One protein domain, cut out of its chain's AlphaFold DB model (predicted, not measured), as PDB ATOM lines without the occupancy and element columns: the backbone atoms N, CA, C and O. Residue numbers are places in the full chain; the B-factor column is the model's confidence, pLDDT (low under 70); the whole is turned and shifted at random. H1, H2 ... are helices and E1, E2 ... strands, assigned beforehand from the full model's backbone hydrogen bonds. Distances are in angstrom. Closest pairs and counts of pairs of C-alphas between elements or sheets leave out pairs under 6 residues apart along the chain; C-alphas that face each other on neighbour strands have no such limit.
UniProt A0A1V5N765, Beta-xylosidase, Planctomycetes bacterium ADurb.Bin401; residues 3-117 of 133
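This is residues 3 to 117 of the 133 residues of the protein "Beta-xylosidase" of Planctomycetes bacterium ADurb.Bin401 (UniProt A0A1V5N765). Two antiparallel sheets lie partly face to face as a lopsided sandwich, the five-stranded E1-E2-E7-E4-E5 against the narrow pair E3-E6, and a small head of two helices, H1 and H2, lies beyond one end of the strands. The printed part has 115 residues, with elements in the order E1, E2, E3, E4, H1, H2, E5, E6, E7, of the mixed class. It is loose, with a radius of gyration of the C-alphas of 17.5 A, and elongated, spanning 54 by 34 by 21 A.

E1, residues 3 to 5, begins at C-alpha 3 (-48.335, 49.249, 38.297). E2 is residues 11 to 16, E3 residues 28 to 35 and 22.6 A long, and E4 residues 40 to 48 and 26.6 A long. H1, residues 55 to 61, and H2, residues 70 to 79 and 14.4 A long, follow. E5 is residues 83 to 90, 23.3 A, E6 residues 95 to 102, 22.1 A, and E7 residues 107 to 114, 23.6 A, ending at C-alpha 114 (-32.954, 51.452, 32.228).

The larger sheet is twisted, with edge strands E1 and E5. E1 and E2 form a hairpin, with N 4 and O 12 at 2.8 A. Within hydrogen-bond range are N 13 and O 110 of the neighbours E2 and E7 at 2.8 A, N 44 and O 111 of the neighbours E4 and E7 at 2.9 A, and N 43 and O 87 of the neighbours E4 and E5 at 2.8 A. In the other sheet N 30 and O 100 of E3 and E6 are 2.8 A apart. The facing parts of the sheets are 9.8 A apart centre to centre. H1 and H2 touch, closest at the C-alphas of Ala 55 and Ala 79, 5.1 A, at a steep tilt of 63 degrees, opposite ways. Neither is on the larger sheet. In both helices every O i to N i+4 pair is within hydrogen-bond range.

The C-alphas farthest apart, of Tyr 67 and Asn 93, are 56.3 A apart. The printed part has no cut. The link E2 to E3, 11 residues, is long. Mean pLDDT of the printed part is 96.0; residue 24 is under 70.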
ATOM      1  N   VAL A   3     -49.469  48.807  39.115       98.31
ATOM      2  CA  VAL A   3     -48.335  49.249  38.297       98.31
ATOM      3  C   VAL A   3     -48.173  50.753  38.475       98.31
ATOM      4  O   VAL A   3     -49.149  51.496  38.411       98.31
ATOM      5  N   THR A   4     -46.946  51.200  38.713       98.31
ATOM      6  CA  THR A   4     -46.608  52.612  38.923       98.31
ATOM      7  C   THR A   4     -45.332  52.973  38.171       98.31
ATOM      8  O   THR A   4     -44.542  52.101  37.806       98.31
ATOM      9  N   ARG A   5     -45.128  54.271  37.936       97.94
ATOM     10  CA  ARG A   5     -43.900  54.818  37.355       97.94
ATOM     11  C   ARG A   5     -43.278  55.789  38.352       97.94
ATOM     12  O   ARG A   5     -43.966  56.675  38.854       97.94
ATOM     13  N   ARG A   6     -41.995  55.605  38.645       97.44
ATOM     14  CA  ARG A   6     -41.197  56.486  39.505       97.44
ATOM     15  C   ARG A   6     -40.704  57.710  38.726       97.44
ATOM     16  O   ARG A   6     -40.647  57.699  37.499       97.44
ATOM     17  N   ASN A   7     -40.283  58.745  39.454       97.06
ATOM     18  CA  ASN A   7     -39.737  59.982  38.875       97.06
ATOM     19  C   ASN A   7     -38.439  59.766  38.074       97.06
ATOM     20  O   ASN A   7     -38.155  60.533  37.162       97.06
ATOM     21  N   ASP A   8     -37.666  58.727  38.397       94.62
ATOM     22  CA  ASP A   8     -36.469  58.307  37.650       94.62
ATOM     23  C   ASP A   8     -36.799  57.504  36.377       94.62
ATOM     24  O   ASP A   8     -35.900  57.044  35.678       94.62
ATOM     25  N   GLY A   9     -38.087  57.328  36.068       95.56
ATOM     26  CA  GLY A   9     -38.569  56.605  34.899       95.56
ATOM     27  C   GLY A   9     -38.708  55.097  35.100       95.56
ATOM     28  O   GLY A   9     -39.250  54.442  34.209       95.56
ATOM     29  N   ALA A  10     -38.285  54.533  36.237       97.38
ATOM     30  CA  ALA A  10     -38.445  53.107  36.517       97.38
ATOM     31  C   ALA A  10     -39.927  52.714  36.648       97.38
ATOM     32  O   ALA A  10     -40.741  53.457  37.211       97.38
ATOM     33  N   ILE A  11     -40.277  51.528  36.151       98.25
ATOM     34  CA  ILE A  11     -41.598  50.922  36.349       98.25
ATOM     35  C   ILE A  11     -41.540  50.011  37.566       98.25
ATOM     36  O   ILE A  11     -40.619  49.208  37.701       98.25
ATOM     37  N   VAL A  12     -42.534  50.122  38.440       98.56
ATOM     38  CA  VAL A  12     -42.652  49.294  39.641       98.56
ATOM     39  C   VAL A  12     -44.010  48.611  39.648       98.56
ATOM     40  O   VAL A  12     -45.049  49.266  39.544       98.56
ATOM     41  N   ILE A  13     -43.992  47.291  39.781       98.56
ATOM     42  CA  ILE A  13     -45.165  46.422  39.736       98.56
ATOM     43  C   ILE A  13     -45.234  45.650  41.042       98.56
ATOM     44  O   ILE A  13     -44.245  45.051  41.456       98.56
ATOM     45  N   VAL A  14     -46.409  45.616  41.664       98.69
ATOM     46  CA  VAL A  14     -46.707  44.671  42.744       98.69
ATOM     47  C   VAL A  14     -47.865  43.787  42.312       98.69
ATOM     48  O   VAL A  14     -48.951  44.284  42.007       98.69
ATOM     49  N   ALA A  15     -47.656  42.475  42.290       98.38
ATOM     50  CA  ALA A  15     -48.685  41.482  41.986       98.38
ATOM     51  C   ALA A  15     -48.839  40.502  43.154       98.38
ATOM     52  O   ALA A  15     -47.901  40.282  43.915       98.38
ATOM     53  N   TRP A  16     -50.037  39.945  43.317       98.25
ATOM     54  CA  TRP A  16     -50.362  39.014  44.394       98.25
ATOM     55  C   TRP A  16     -51.347  37.953  43.901       98.25
ATOM     56  O   TRP A  16     -52.185  38.247  43.045       98.25
ATOM     57  N   ASN A  17     -51.241  36.743  44.448       96.44
ATOM     58  CA  ASN A  17     -52.096  35.592  44.158       96.44
ATOM     59  C   ASN A  17     -52.666  35.012  45.470       96.44
ATOM     60  O   ASN A  17     -52.137  34.027  45.986       96.44
ATOM     61  N   PRO A  18     -53.689  35.646  46.069       94.56
ATOM     62  CA  PRO A  18     -54.264  35.200  47.329       94.56
ATOM     63  C   PRO A  18     -55.168  33.990  47.078       94.56
ATOM     64  O   PRO A  18     -56.063  34.045  46.236       94.56
ATOM     65  N   VAL A  19     -54.954  32.910  47.823       92.75
ATOM     66  CA  VAL A  19     -55.681  31.651  47.644       92.75
ATOM     67  C   VAL A  19     -56.305  31.246  48.972       92.75
ATOM     68  O   VAL A  19     -55.611  30.948  49.941       92.75
ATOM     69  N   THR A  20     -57.635  31.220  49.015       88.12
ATOM     70  CA  THR A  20     -58.403  30.825  50.207       88.12
ATOM     71  C   THR A  20     -58.730  29.334  50.243       88.12
ATOM     72  O   THR A  20     -59.107  28.802  51.287       88.12
ATOM     73  N   GLU A  21     -58.621  28.658  49.103       87.69
ATOM     74  CA  GLU A  21     -58.921  27.240  48.958       87.69
ATOM     75  C   GLU A  21     -57.774  26.366  49.488       87.69
ATOM     76  O   GLU A  21     -56.605  26.757  49.518       87.69
ATOM     77  N   LYS A  22     -58.123  25.158  49.946       79.50
ATOM     78  CA  LYS A  22     -57.157  24.215  50.528       79.50
ATOM     79  C   LYS A  22     -56.365  23.420  49.494       79.50
ATOM     80  O   LYS A  22     -55.450  22.719  49.899       79.50
ATOM     81  N   ASP A  23     -56.705  23.516  48.212       77.31
ATOM     82  CA  ASP A  23     -55.924  22.879  47.152       77.31
ATOM     83  C   ASP A  23     -54.534  23.547  47.054       77.31
ATOM     84  O   ASP A  23     -54.336  24.709  47.429       77.31
ATOM     85  N   ASP A  24     -53.536  22.767  46.668       67.31
ATOM     86  CA  ASP A  24     -52.122  23.125  46.731       67.31
ATOM     87  C   ASP A  24     -51.560  23.547  45.367       67.31
ATOM     88  O   ASP A  24     -50.504  24.174  45.313       67.31
ATOM     89  N   ASN A  25     -52.296  23.329  44.273       70.38
ATOM     90  CA  ASN A  25     -51.846  23.653  42.916       70.38
ATOM     91  C   ASN A  25     -52.448  24.948  42.352       70.38
ATOM     92  O   ASN A  25     -52.994  24.977  41.249       70.38
ATOM     93  N   PHE A  26     -52.290  26.058  43.075       84.94
ATOM     94  CA  PHE A  26     -52.676  27.375  42.565       84.94
ATOM     95  C   PHE A  26     -51.472  28.150  42.053       84.94
ATOM     96  O   PHE A  26     -50.685  28.706  42.820       84.94
ATOM     97  N   LYS A  27     -51.372  28.229  40.729       91.44
ATOM     98  CA  LYS A  27     -50.384  29.046  40.031       91.44
ATOM     99  C   LYS A  27     -51.095  30.077  39.164       91.44
ATOM    100  O   LYS A  27     -51.890  29.716  38.301       91.44
ATOM    101  N   CYS A  28     -50.797  31.354  39.382       94.50
ATOM    102  CA  CYS A  28     -51.309  32.450  38.565       94.50
ATOM    103  C   CYS A  28     -50.201  32.941  37.630       94.50
ATOM    104  O   CYS A  28     -49.129  33.328  38.098       94.50
ATOM    105  N   ASN A  29     -50.444  32.900  36.319       97.00
ATOM    106  CA  ASN A  29     -49.496  33.370  35.310       97.00
ATOM    107  C   ASN A  29     -49.838  34.805  34.900       97.00
ATOM    108  O   ASN A  29     -51.004  35.132  34.688       97.00
ATOM    109  N   PHE A  30     -48.810  35.632  34.757       97.69
ATOM    110  CA  PHE A  30     -48.897  37.012  34.308       97.69
ATOM    111  C   PHE A  30     -48.083  37.160  33.024       97.69
ATOM    112  O   PHE A  30     -46.924  36.741  32.973       97.69
ATOM    113  N   ASP A  31     -48.700  37.769  32.016       97.62
ATOM    114  CA  ASP A  31     -48.076  38.127  30.746       97.62
ATOM    115  C   ASP A  31     -48.365  39.608  30.487       97.62
ATOM    116  O   ASP A  31     -49.530  40.002  30.386       97.62
ATOM    117  N   LEU A  32     -47.324  40.440  30.521       97.00
ATOM    118  CA  LEU A  32     -47.436  41.897  30.468       97.00
ATOM    119  C   LEU A  32     -46.523  42.468  29.386       97.00
ATOM    120  O   LEU A  32     -45.325  42.192  29.357       97.00
ATOM    121  N   GLU A  33     -47.084  43.361  28.580       96.94
ATOM    122  CA  GLU A  33     -46.355  44.200  27.633       96.94
ATOM    123  C   GLU A  33     -46.261  45.618  28.197       96.94
ATOM    124  O   GLU A  33     -47.275  46.281  28.436       96.94
ATOM    125  N   ILE A  34     -45.040  46.087  28.462       95.88
ATOM    126  CA  ILE A  34     -44.817  47.367  29.139       95.88
ATOM    127  C   ILE A  34     -44.070  48.315  28.200       95.88
ATOM    128  O   ILE A  34     -42.890  48.086  27.930       95.88
ATOM    129  N   PRO A  35     -44.699  49.415  27.746       95.56
ATOM    130  CA  PRO A  35     -44.010  50.432  26.965       95.56
ATOM    131  C   PRO A  35     -42.851  51.052  27.757       95.56
ATOM    132  O   PRO A  35     -43.051  51.671  28.816       95.56
ATOM    133  N   TYR A  36     -41.635  50.903  27.236       94.44
ATOM    134  CA  TYR A  36     -40.412  51.329  27.903       94.44
ATOM    135  C   TYR A  36     -39.395  51.864  26.889       94.44
ATOM    136  O   TYR A  36     -38.898  51.144  26.033       94.44
ATOM    137  N   GLY A  37     -39.116  53.167  26.961       91.56
ATOM    138  CA  GLY A  37     -38.353  53.906  25.949       91.56
ATOM    139  C   GLY A  37     -36.833  53.804  26.091       91.56
ATOM    140  O   GLY A  37     -36.170  54.835  26.080       91.56
ATOM    141  N   CYS A  38     -36.282  52.601  26.252       92.62
ATOM    142  CA  CYS A  38     -34.836  52.356  26.251       92.62
ATOM    143  C   CYS A  38     -34.495  51.135  25.383       92.62
ATOM    144  O   CYS A  38     -35.390  50.412  24.959       92.62
ATOM    145  N   SER A  39     -33.211  50.906  25.091       94.62
ATOM    146  CA  SER A  39     -32.771  49.730  24.323       94.62
ATOM    147  C   SER A  39     -32.698  48.465  25.174       94.62
ATOM    148  O   SER A  39     -32.956  47.366  24.690       94.62
ATOM    149  N   GLU A  40     -32.322  48.608  26.445       97.00
ATOM    150  CA  GLU A  40     -32.149  47.502  27.381       97.00
ATOM    151  C   GLU A  40     -32.560  47.921  28.785       97.00
ATOM    152  O   GLU A  40     -32.373  49.070  29.197       97.00
ATOM    153  N   CYS A  41     -33.104  46.973  29.534       97.50
ATOM    154  CA  CYS A  41     -33.525  47.183  30.906       97.50
ATOM    155  C   CYS A  41     -32.968  46.107  31.842       97.50
ATOM    156  O   CYS A  41     -32.582  45.007  31.431       97.50
ATOM    157  N   VAL A  42     -32.942  46.444  33.128       98.25
ATOM    158  CA  VAL A  42     -32.744  45.510  34.232       98.25
ATOM    159  C   VAL A  42     -34.083  45.300  34.913       98.25
ATOM    160  O   VAL A  42     -34.743  46.260  35.320       98.25
ATOM    161  N   ILE A  43     -34.454  44.033  35.061       98.31
ATOM    162  CA  ILE A  43     -35.639  43.594  35.783       98.31
ATOM    163  C   ILE A  43     -35.172  42.937  37.070       98.31
ATOM    164  O   ILE A  43     -34.489  41.911  37.040       98.31
ATOM    165  N   LYS A  44     -35.562  43.520  38.198       98.62
ATOM    166  CA  LYS A  44     -35.346  42.967  39.532       98.62
ATOM    167  C   LYS A  44     -36.684  42.519  40.097       98.62
ATOM    168  O   LYS A  44     -37.598  43.324  40.238       98.62
ATOM    169  N   GLN A  45     -36.782  41.247  40.446       98.50
ATOM    170  CA  GLN A  45     -37.961  40.633  41.034       98.50
ATOM    171  C   GLN A  45     -37.654  40.194  42.465       98.50
ATOM    172  O   GLN A  45     -36.624  39.576  42.719       98.50
ATOM    173  N   GLN A  46     -38.556  40.509  43.388       98.69
ATOM    174  CA  GLN A  46     -38.549  40.031  44.768       98.69
ATOM    175  C   GLN A  46     -39.845  39.262  45.013       98.69
ATOM    176  O   GLN A  46     -40.910  39.769  44.656       98.69
ATOM    177  N   ILE A  47     -39.771  38.061  45.587       98.25
ATOM    178  CA  ILE A  47     -40.933  37.190  45.819       98.25
ATOM    179  C   ILE A  47     -40.982  36.757  47.281       98.25
ATOM    180  O   ILE A  47     -39.971  36.343  47.852       98.25
ATOM    181  N   VAL A  48     -42.180  36.818  47.853       98.44
ATOM    182  CA  VAL A  48     -42.547  36.122  49.087       98.44
ATOM    183  C   VAL A  48     -43.717  35.202  48.759       98.44
ATOM    184  O   VAL A  48     -44.693  35.650  48.160       98.44
ATOM    185  N   ASP A  49     -43.620  33.931  49.121       96.19
ATOM    186  CA  ASP A  49     -44.673  32.926  48.952       96.19
ATOM    187  C   ASP A  49     -44.579  31.871  50.069       96.19
ATOM    188  O   ASP A  49     -43.966  32.104  51.111       96.19
ATOM    189  N   GLU A  50     -45.224  30.713  49.911       95.06
ATOM    190  CA  GLU A  50     -45.176  29.653  50.929       95.06
ATOM    191  C   GLU A  50     -43.759  29.067  51.132       95.06
ATOM    192  O   GLU A  50     -43.459  28.528  52.205       95.06
ATOM    193  N   GLU A  51     -42.869  29.217  50.146       93.31
ATOM    194  CA  GLU A  51     -41.503  28.677  50.148       93.31
ATOM    195  C   GLU A  51     -40.437  29.748  50.432       93.31
ATOM    196  O   GLU A  51     -39.444  29.464  51.102       93.31
ATOM    197  N   ASN A  52     -40.648  30.985  49.977       96.69
ATOM    198  CA  ASN A  52     -39.671  32.073  50.003       96.69
ATOM    199  C   ASN A  52     -40.114  33.206  50.931       96.69
ATOM    200  O   ASN A  52     -41.272  33.617  50.913       96.69
ATOM    201  N   GLY A  53     -39.192  33.761  51.725       97.50
ATOM    202  CA  GLY A  53     -39.506  34.862  52.647       97.50
ATOM    203  C   GLY A  53     -40.462  34.482  53.788       97.50
ATOM    204  O   GLY A  53     -41.048  35.358  54.423       97.50
ATOM    205  N   ASN A  54     -40.636  33.185  54.061       98.25
ATOM    206  CA  ASN A  54     -41.606  32.662  55.018       98.25
ATOM    207  C   ASN A  54     -40.932  32.101  56.281       98.25
ATOM    208  O   ASN A  54     -40.723  30.894  56.444       98.25
ATOM    209  N   ALA A  55     -40.643  32.991  57.234       98.31
ATOM    210  CA  ALA A  55     -40.086  32.604  58.531       98.31
ATOM    211  C   ALA A  55     -41.009  31.673  59.335       98.31
ATOM    212  O   ALA A  55     -40.526  30.887  60.147       98.31
ATOM    213  N   TRP A  56     -42.327  31.728  59.120       98.44
ATOM    214  CA  TRP A  56     -43.266  30.832  59.796       98.44
ATOM    215  C   TRP A  56     -43.129  29.389  59.303       98.44
ATOM    216  O   TRP A  56     -43.095  28.465  60.122       98.44
ATOM    217  N   ASN A  57     -42.987  29.185  57.990       97.62
ATOM    218  CA  ASN A  57     -42.700  27.866  57.433       97.62
ATOM    219  C   ASN A  57     -41.358  27.335  57.965       97.62
ATOM    220  O   ASN A  57     -41.303  26.219  58.479       97.62
ATOM    221  N   ALA A  58     -40.306  28.161  57.972       98.00
ATOM    222  CA  ALA A  58     -39.016  27.783  58.551       98.00
ATOM    223  C   ALA A  58     -39.116  27.426  60.048       98.00
ATOM    224  O   ALA A  58     -38.597  26.393  60.468       98.00
ATOM    225  N   TRP A  59     -39.838  28.220  60.846       98.62
ATOM    226  CA  TRP A  59     -40.104  27.949  62.265       98.62
ATOM    227  C   TRP A  59     -40.825  26.617  62.476       98.62
ATOM    228  O   TRP A  59     -40.477  25.851  63.380       98.62
ATOM    229  N   ARG A  60     -41.805  26.311  61.620       98.38
ATOM    230  CA  ARG A  60     -42.497  25.022  61.619       98.38
ATOM    231  C   ARG A  60     -41.531  23.875  61.329       98.38
ATOM    232  O   ARG A  60     -41.599  22.867  62.028       98.38
ATOM    233  N   THR A  61     -40.640  24.046  60.356       97.75
ATOM    234  CA  THR A  61     -39.644  23.045  59.949       97.75
ATOM    235  C   THR A  61     -38.604  22.769  61.036       97.75
ATOM    236  O   THR A  61     -38.282  21.611  61.276       97.75
ATOM    237  N   ILE A  62     -38.135  23.785  61.771       97.50
ATOM    238  CA  ILE A  62     -37.166  23.608  62.876       97.50
ATOM    239  C   ILE A  62     -37.805  23.156  64.205       97.50
ATOM    240  O   ILE A  62     -37.188  23.272  65.263       97.50
ATOM    241  N   GLY A  63     -39.045  22.656  64.181       98.12
ATOM    242  CA  GLY A  63     -39.691  22.057  65.354       98.12
ATOM    243  C   GLY A  63     -40.472  23.025  66.246       98.12
ATOM    244  O   GLY A  63     -40.738  22.704  67.402       98.12
ATOM    245  N   ARG A  64     -40.880  24.190  65.730       98.50
ATOM    246  CA  ARG A  64     -41.758  25.151  66.426       98.50
ATOM    247  C   ARG A  64     -41.253  25.606  67.812       98.50
ATOM    248  O   ARG A  64     -42.039  25.621  68.768       98.50
ATOM    249  N   PRO A  65     -39.971  25.989  67.969       98.38
ATOM    250  CA  PRO A  65     -39.439  26.389  69.268       98.38
ATOM    251  C   PRO A  65     -40.210  27.591  69.831       98.38
ATOM    252  O   PRO A  65     -40.402  28.594  69.141       98.38
ATOM    253  N   ARG A  66     -40.650  27.501  71.095       98.50
ATOM    254  CA  ARG A  66     -41.284  28.625  71.814       98.50
ATOM    255  C   ARG A  66     -40.275  29.718  72.183       98.50
ATOM    256  O   ARG A  66     -40.629  30.889  72.189       98.50
ATOM    257  N   TYR A  67     -39.036  29.317  72.468       98.38
ATOM    258  CA  TYR A  67     -37.925  30.185  72.863       98.38
ATOM    259  C   TYR A  67     -36.685  29.809  72.038       98.38
ATOM    260  O   TYR A  67     -35.832  29.071  72.530       98.38
ATOM    261  N   PRO A  68     -36.622  30.207  70.754       98.25
ATOM    262  CA  PRO A  68     -35.510  29.845  69.884       98.25
ATOM    263  C   PRO A  68     -34.181  30.412  70.390       98.25
ATOM    264  O   PRO A  68     -34.122  31.540  70.887       98.25
ATOM    265  N   ASP A  69     -33.108  29.642  70.234       98.56
ATOM    266  CA  ASP A  69     -31.759  30.116  70.539       98.56
ATOM    267  C   ASP A  69     -31.251  31.128  69.490       98.56
ATOM    268  O   ASP A  69     -31.907  31.439  68.489       98.56
ATOM    269  N   LYS A  70     -30.049  31.671  69.712       98.56
ATOM    270  CA  LYS A  70     -29.460  32.672  68.810       98.56
ATOM    271  C   LYS A  70     -29.269  32.146  67.387       98.56
ATOM    272  O   LYS A  70     -29.448  32.921  66.452       98.56
ATOM    273  N   GLN A  71     -28.900  30.879  67.214       98.44
ATOM    274  CA  GLN A  71     -28.661  30.294  65.897       98.44
ATOM    275  C   GLN A  71     -29.982  30.101  65.152       98.44
ATOM    276  O   GLN A  71     -30.104  30.539  64.009       98.44
ATOM    277  N   GLN A  72     -30.999  29.565  65.827       98.56
ATOM    278  CA  GLN A  72     -32.352  29.432  65.288       98.56
ATOM    279  C   GLN A  72     -32.927  30.794  64.881       98.56
ATOM    280  O   GLN A  72     -33.483  30.922  63.794       98.56
ATOM    281  N   ILE A  73     -32.734  31.842  65.690       98.69
ATOM    282  CA  ILE A  73     -33.137  33.208  65.320       98.69
ATOM    283  C   ILE A  73     -32.447  33.682  64.033       98.69
ATOM    284  O   ILE A  73     -33.104  34.305  63.199       98.69
ATOM    285  N   GLN A  74     -31.152  33.406  63.842       98.62
ATOM    286  CA  GLN A  74     -30.468  33.783  62.599       98.62
ATOM    287  C   GLN A  74     -31.023  33.026  61.391       98.62
ATOM    288  O   GLN A  74     -31.282  33.646  60.361       98.62
ATOM    289  N   THR A  75     -31.295  31.727  61.532       98.06
ATOM    290  CA  THR A  75     -31.950  30.934  60.483       98.06
ATOM    291  C   THR A  75     -33.319  31.509  60.114       98.06
ATOM    292  O   THR A  75     -33.616  31.672  58.934       98.06
ATOM    293  N   LEU A  76     -34.142  31.889  61.098       98.56
ATOM    294  CA  LEU A  76     -35.453  32.494  60.835       98.56
ATOM    295  C   LEU A  76     -35.343  33.858  60.144       98.56
ATOM    296  O   LEU A  76     -36.141  34.152  59.258       98.56
ATOM    297  N   LYS A  77     -34.347  34.678  60.505       98.50
ATOM    298  CA  LYS A  77     -34.083  35.957  59.825       98.50
ATOM    299  C   LYS A  77     -33.674  35.756  58.372       98.50
ATOM    300  O   LYS A  77     -34.147  36.494  57.519       98.50
ATOM    301  N   GLN A  78     -32.834  34.761  58.092       98.00
ATOM    302  CA  GLN A  78     -32.447  34.411  56.723       98.00
ATOM    303  C   GLN A  78     -33.654  33.922  55.913       98.00
ATOM    304  O   GLN A  78     -33.852  34.372  54.790       98.00
ATOM    305  N   ALA A  79     -34.507  33.082  56.506       98.00
ATOM    306  CA  ALA A  79     -35.725  32.586  55.863       98.00
ATOM    307  C   ALA A  79     -36.809  33.662  55.651       98.00
ATOM    308  O   ALA A  79     -37.721  33.455  54.857       98.00
ATOM    309  N   ALA A  80     -36.733  34.799  56.351       98.00
ATOM    310  CA  ALA A  80     -37.666  35.918  56.206       98.00
ATOM    311  C   ALA A  80     -37.359  36.823  54.999       98.00
ATOM    312  O   ALA A  80     -38.147  37.716  54.690       98.00
ATOM    313  N   VAL A  81     -36.206  36.646  54.347       98.19
ATOM    314  CA  VAL A  81     -35.795  37.490  53.221       98.19
ATOM    315  C   VAL A  81     -36.498  37.019  51.940       98.19
ATOM    316  O   VAL A  81     -36.489  35.818  51.663       98.19
ATOM    317  N   PRO A  82     -37.095  37.928  51.144       98.38
ATOM    318  CA  PRO A  82     -37.661  37.578  49.844       98.38
ATOM    319  C   PRO A  82     -36.626  36.925  48.925       98.38
ATOM    320  O   PRO A  82     -35.458  37.321  48.913       98.38
ATOM    321  N   ALA A  83     -37.064  35.984  48.091       98.12
ATOM    322  CA  ALA A  83     -36.226  35.490  47.004       98.12
ATOM    323  C   ALA A  83     -36.033  36.600  45.967       98.12
ATOM    324  O   ALA A  83     -36.996  37.268  45.589       98.12
ATOM    325  N   ILE A  84     -34.793  36.795  45.509       98.25
ATOM    326  CA  ILE A  84     -34.431  37.844  44.554       98.25
ATOM    327  C   ILE A  84     -33.960  37.204  43.251       98.25
ATOM    328  O   ILE A  84     -33.074  36.354  43.259       98.25
ATOM    329  N   ALA A  85     -34.510  37.666  42.133       97.88
ATOM    330  CA  ALA A  85     -34.023  37.362  40.795       97.88
ATOM    331  C   ALA A  85     -33.749  38.666  40.043       97.88
ATOM    332  O   ALA A  85     -34.527  39.618  40.126       97.88
ATOM    333  N   ILE A  86     -32.640  38.720  39.311       98.19
ATOM    334  CA  ILE A  86     -32.256  39.877  38.499       98.19
ATOM    335  C   ILE A  86     -31.931  39.371  37.102       98.19
ATOM    336  O   ILE A  86     -31.192  38.399  36.954       98.19
ATOM    337  N   LYS A  87     -32.470  40.028  36.079       97.56
ATOM    338  CA  LYS A  87     -32.148  39.735  34.682       97.56
ATOM    339  C   LYS A  87     -32.020  41.013  33.862       97.56
ATOM    340  O   LYS A  87     -32.707  42.000  34.124       97.56
ATOM    341  N   ARG A  88     -31.159  40.965  32.849       97.25
ATOM    342  CA  ARG A  88     -31.108  41.938  31.752       97.25
ATOM    343  C   ARG A  88     -32.084  41.498  30.666       97.25
ATOM    344  O   ARG A  88     -32.206  40.302  30.405       97.25
ATOM    345  N   GLN A  89     -32.752  42.449  30.028       96.94
ATOM    346  CA  GLN A  89     -33.613  42.191  28.877       96.94
ATOM    347  C   GLN A  89     -33.410  43.270  27.815       96.94
ATOM    348  O   GLN A  89     -33.353  44.460  28.126       96.94
ATOM    349  N   ARG A  90     -33.314  42.839  26.555       96.50
ATOM    350  CA  ARG A  90     -33.393  43.740  25.404       96.50
ATOM    351  C   ARG A  90     -34.840  44.137  25.165       96.50
ATOM    352  O   ARG A  90     -35.734  43.302  25.263       96.50
ATOM    353  N   ILE A  91     -35.043  45.412  24.873       95.25
ATOM    354  CA  ILE A  91     -36.343  45.970  24.530       95.25
ATOM    355  C   ILE A  91     -36.503  45.894  23.017       95.25
ATOM    356  O   ILE A  91     -35.707  46.464  22.269       95.25
ATOM    357  N   GLU A  92     -37.551  45.215  22.568       92.44
ATOM    358  CA  GLU A  92     -37.900  45.109  21.154       92.44
ATOM    359  C   GLU A  92     -39.137  45.968  20.890       92.44
ATOM    360  O   GLU A  92     -40.088  45.963  21.666       92.44
ATOM    361  N   ASN A  93     -39.111  46.772  19.823       93.25
ATOM    362  CA  ASN A  93     -40.217  47.664  19.445       93.25
ATOM    363  C   ASN A  93     -40.697  48.614  20.569       93.25
ATOM    364  O   ASN A  93     -41.849  49.041  20.577       93.25
ATOM    365  N   GLY A  94     -39.821  48.962  21.521       94.38
ATOM    366  CA  GLY A  94     -40.162  49.821  22.663       94.38
ATOM    367  C   GLY A  94     -41.003  49.137  23.748       94.38
ATOM    368  O   GLY A  94     -41.592  49.833  24.579       94.38
ATOM    369  N   ILE A  95     -41.080  47.801  23.748       96.06
ATOM    370  CA  ILE A  95     -41.863  46.999  24.692       96.06
ATOM    371  C   ILE A  95     -40.935  46.112  25.532       96.06
ATOM    372  O   ILE A  95     -40.100  45.370  25.012       96.06
ATOM    373  N   ALA A  96     -41.099  46.171  26.854       95.81
ATOM    374  CA  ALA A  96     -40.555  45.184  27.777       95.81
ATOM    375  C   ALA A  96     -41.585  44.064  27.977       95.81
ATOM    376  O   ALA A  96     -42.648  44.301  28.557       95.81
ATOM    377  N   GLU A  97     -41.270  42.851  27.520       95.94
ATOM    378  CA  GLU A  97     -42.096  41.668  27.775       95.94
ATOM    379  C   GLU A  97     -41.796  41.081  29.155       95.94
ATOM    380  O   GLU A  97     -40.680  40.626  29.429       95.94
ATOM    381  N   LEU A  98     -42.803  41.032  30.020       96.62
ATOM    382  CA  LEU A  98     -42.674  40.506  31.370       96.62
ATOM    383  C   LEU A  98     -43.616  39.318  31.579       96.62
ATOM    384  O   LEU A  98     -44.811  39.478  31.811       96.62
ATOM    385  N   LYS A  99     -43.025  38.120  31.575       97.00
ATOM    386  CA  LYS A  99     -43.689  36.851  31.893       97.00
ATOM    387  C   LYS A  99     -43.210  36.340  33.242       97.00
ATOM    388  O   LYS A  99     -42.006  36.150  33.442       97.00
ATOM    389  N   PHE A 100     -44.138  36.128  34.167       96.62
ATOM    390  CA  PHE A 100     -43.855  35.542  35.476       96.62
ATOM    391  C   PHE A 100     -45.075  34.803  36.016       96.62
ATOM    392  O   PHE A 100     -46.188  34.929  35.512       96.62
ATOM    393  N   SER A 101     -44.864  34.023  37.067       96.25
ATOM    394  CA  SER A 101     -45.933  33.304  37.745       96.25
ATOM    395  C   SER A 101     -45.814  33.447  39.248       96.25
ATOM    396  O   SER A 101     -44.698  33.456  39.769       96.25
ATOM    397  N   LEU A 102     -46.949  33.496  39.934       96.62
ATOM    398  CA  LEU A 102     -47.019  33.467  41.388       96.62
ATOM    399  C   LEU A 102     -47.630  32.151  41.847       96.62
ATOM    400  O   LEU A 102     -48.706  31.761  41.386       96.62
ATOM    401  N   ASN A 103     -46.936  31.495  42.772       94.19
ATOM    402  CA  ASN A 103     -47.456  30.348  43.505       94.19
ATOM    403  C   ASN A 103     -48.588  30.784  44.449       94.19
ATOM    404  O   ASN A 103     -48.926  31.971  44.555       94.19
ATOM    405  N   LYS A 104     -49.175  29.810  45.141       94.19
ATOM    406  CA  LYS A 104     -50.173  30.009  46.194       94.19
ATOM    407  C   LYS A 104     -49.698  31.068  47.193       94.19
ATOM    408  O   LYS A 104     -48.571  31.002  47.673       94.19
ATOM    409  N   ASN A 105     -50.559  32.048  47.471       95.88
ATOM    410  CA  ASN A 105     -50.308  33.165  48.392       95.88
ATOM    411  C   ASN A 105     -49.066  34.010  48.069       95.88
ATOM    412  O   ASN A 105     -48.610  34.789  48.904       95.88
ATOM    413  N   GLY A 106     -48.535  33.888  46.850       97.12
ATOM    414  CA  GLY A 106     -47.360  34.625  46.426       97.12
ATOM    415  C   GLY A 106     -47.649  36.110  46.246       97.12
ATOM    416  O   GLY A 106     -48.685  36.499  45.701       97.12
ATOM    417  N   VAL A 107     -46.695  36.938  46.651       98.50
ATOM    418  CA  VAL A 107     -46.622  38.368  46.352       98.50
ATOM    419  C   VAL A 107     -45.267  38.635  45.715       98.50
ATOM    420  O   VAL A 107     -44.241  38.174  46.220       98.50
ATOM    421  N   CYS A 108     -45.243  39.394  44.623       98.31
ATOM    422  CA  CYS A 108     -43.993  39.876  44.052       98.31
ATOM    423  C   CYS A 108     -43.956  41.393  43.911       98.31
ATOM    424  O   CYS A 108     -44.975  42.046  43.684       98.31
ATOM    425  N   LEU A 109     -42.740  41.921  44.008       98.69
ATOM    426  CA  LEU A 109     -42.360  43.266  43.607       98.69
ATOM    427  C   LEU A 109     -41.410  43.141  42.417       98.69
ATOM    428  O   LEU A 109     -40.387  42.463  42.520       98.69
ATOM    429  N   ILE A 110     -41.735  43.791  41.306       98.75
ATOM    430  CA  ILE A 110     -40.906  43.821  40.102       98.75
ATOM    431  C   ILE A 110     -40.549  45.273  39.799       98.75
ATOM    432  O   ILE A 110     -41.427  46.122  39.668       98.75
ATOM    433  N   GLU A 111     -39.256  45.548  39.693       98.56
ATOM    434  CA  GLU A 111     -38.691  46.847  39.341       98.56
ATOM    435  C   GLU A 111     -38.028  46.726  37.963       98.56
ATOM    436  O   GLU A 111     -37.144  45.887  37.775       98.56
ATOM    437  N   ILE A 112     -38.450  47.549  37.004       98.25
ATOM    438  CA  ILE A 112     -37.867  47.643  35.661       98.25
ATOM    439  C   ILE A 112     -37.184  49.000  35.540       98.25
ATOM    440  O   ILE A 112     -37.828  50.041  35.687       98.25
ATOM    441  N   SER A 113     -35.885  48.982  35.272       97.88
ATOM    442  CA  SER A 113     -35.046  50.179  35.171       97.88
ATOM    443  C   SER A 113     -34.201  50.149  33.904       97.88
ATOM    444  O   SER A 113     -33.862  49.077  33.410       97.88
ATOM    445  N   GLU A 114     -33.868  51.317  33.364       97.00
ATOM    446  CA  GLU A 114     -32.954  51.452  32.228       97.00
ATOM    447  C   GLU A 114     -31.584  50.843  32.566       97.00
ATOM    448  O   GLU A 114     -30.993  51.158  33.602       97.00
ATOM    449  N   LEU A 115     -31.054  50.000  31.674       97.00
ATOM    450  CA  LEU A 115     -29.673  49.549  31.774       97.00
ATOM    451  C   LEU A 115     -28.750  50.576  31.117       97.00
ATOM    452  O   LEU A 115     -28.767  50.757  29.903       97.00
ATOM    453  N   ARG A 116     -27.875  51.183  31.919       94.69
ATOM    454  CA  ARG A 116     -26.764  52.005  31.427       94.69
ATOM    455  C   ARG A 116     -25.501  51.165  31.398       94.69
ATOM    456  O   ARG A 116     -24.763  51.115  32.380       94.69
ATOM    457  N   ASP A 117     -25.307  50.454  30.293       95.81
ATOM    458  CA  ASP A 117     -24.175  49.548  30.134       95.81
ATOM    459  C   ASP A 117     -22.853  50.333  30.061       95.81
ATOM    460  O   ASP A 117     -22.711  51.267  29.271       95.81
TER     461      ASP A 117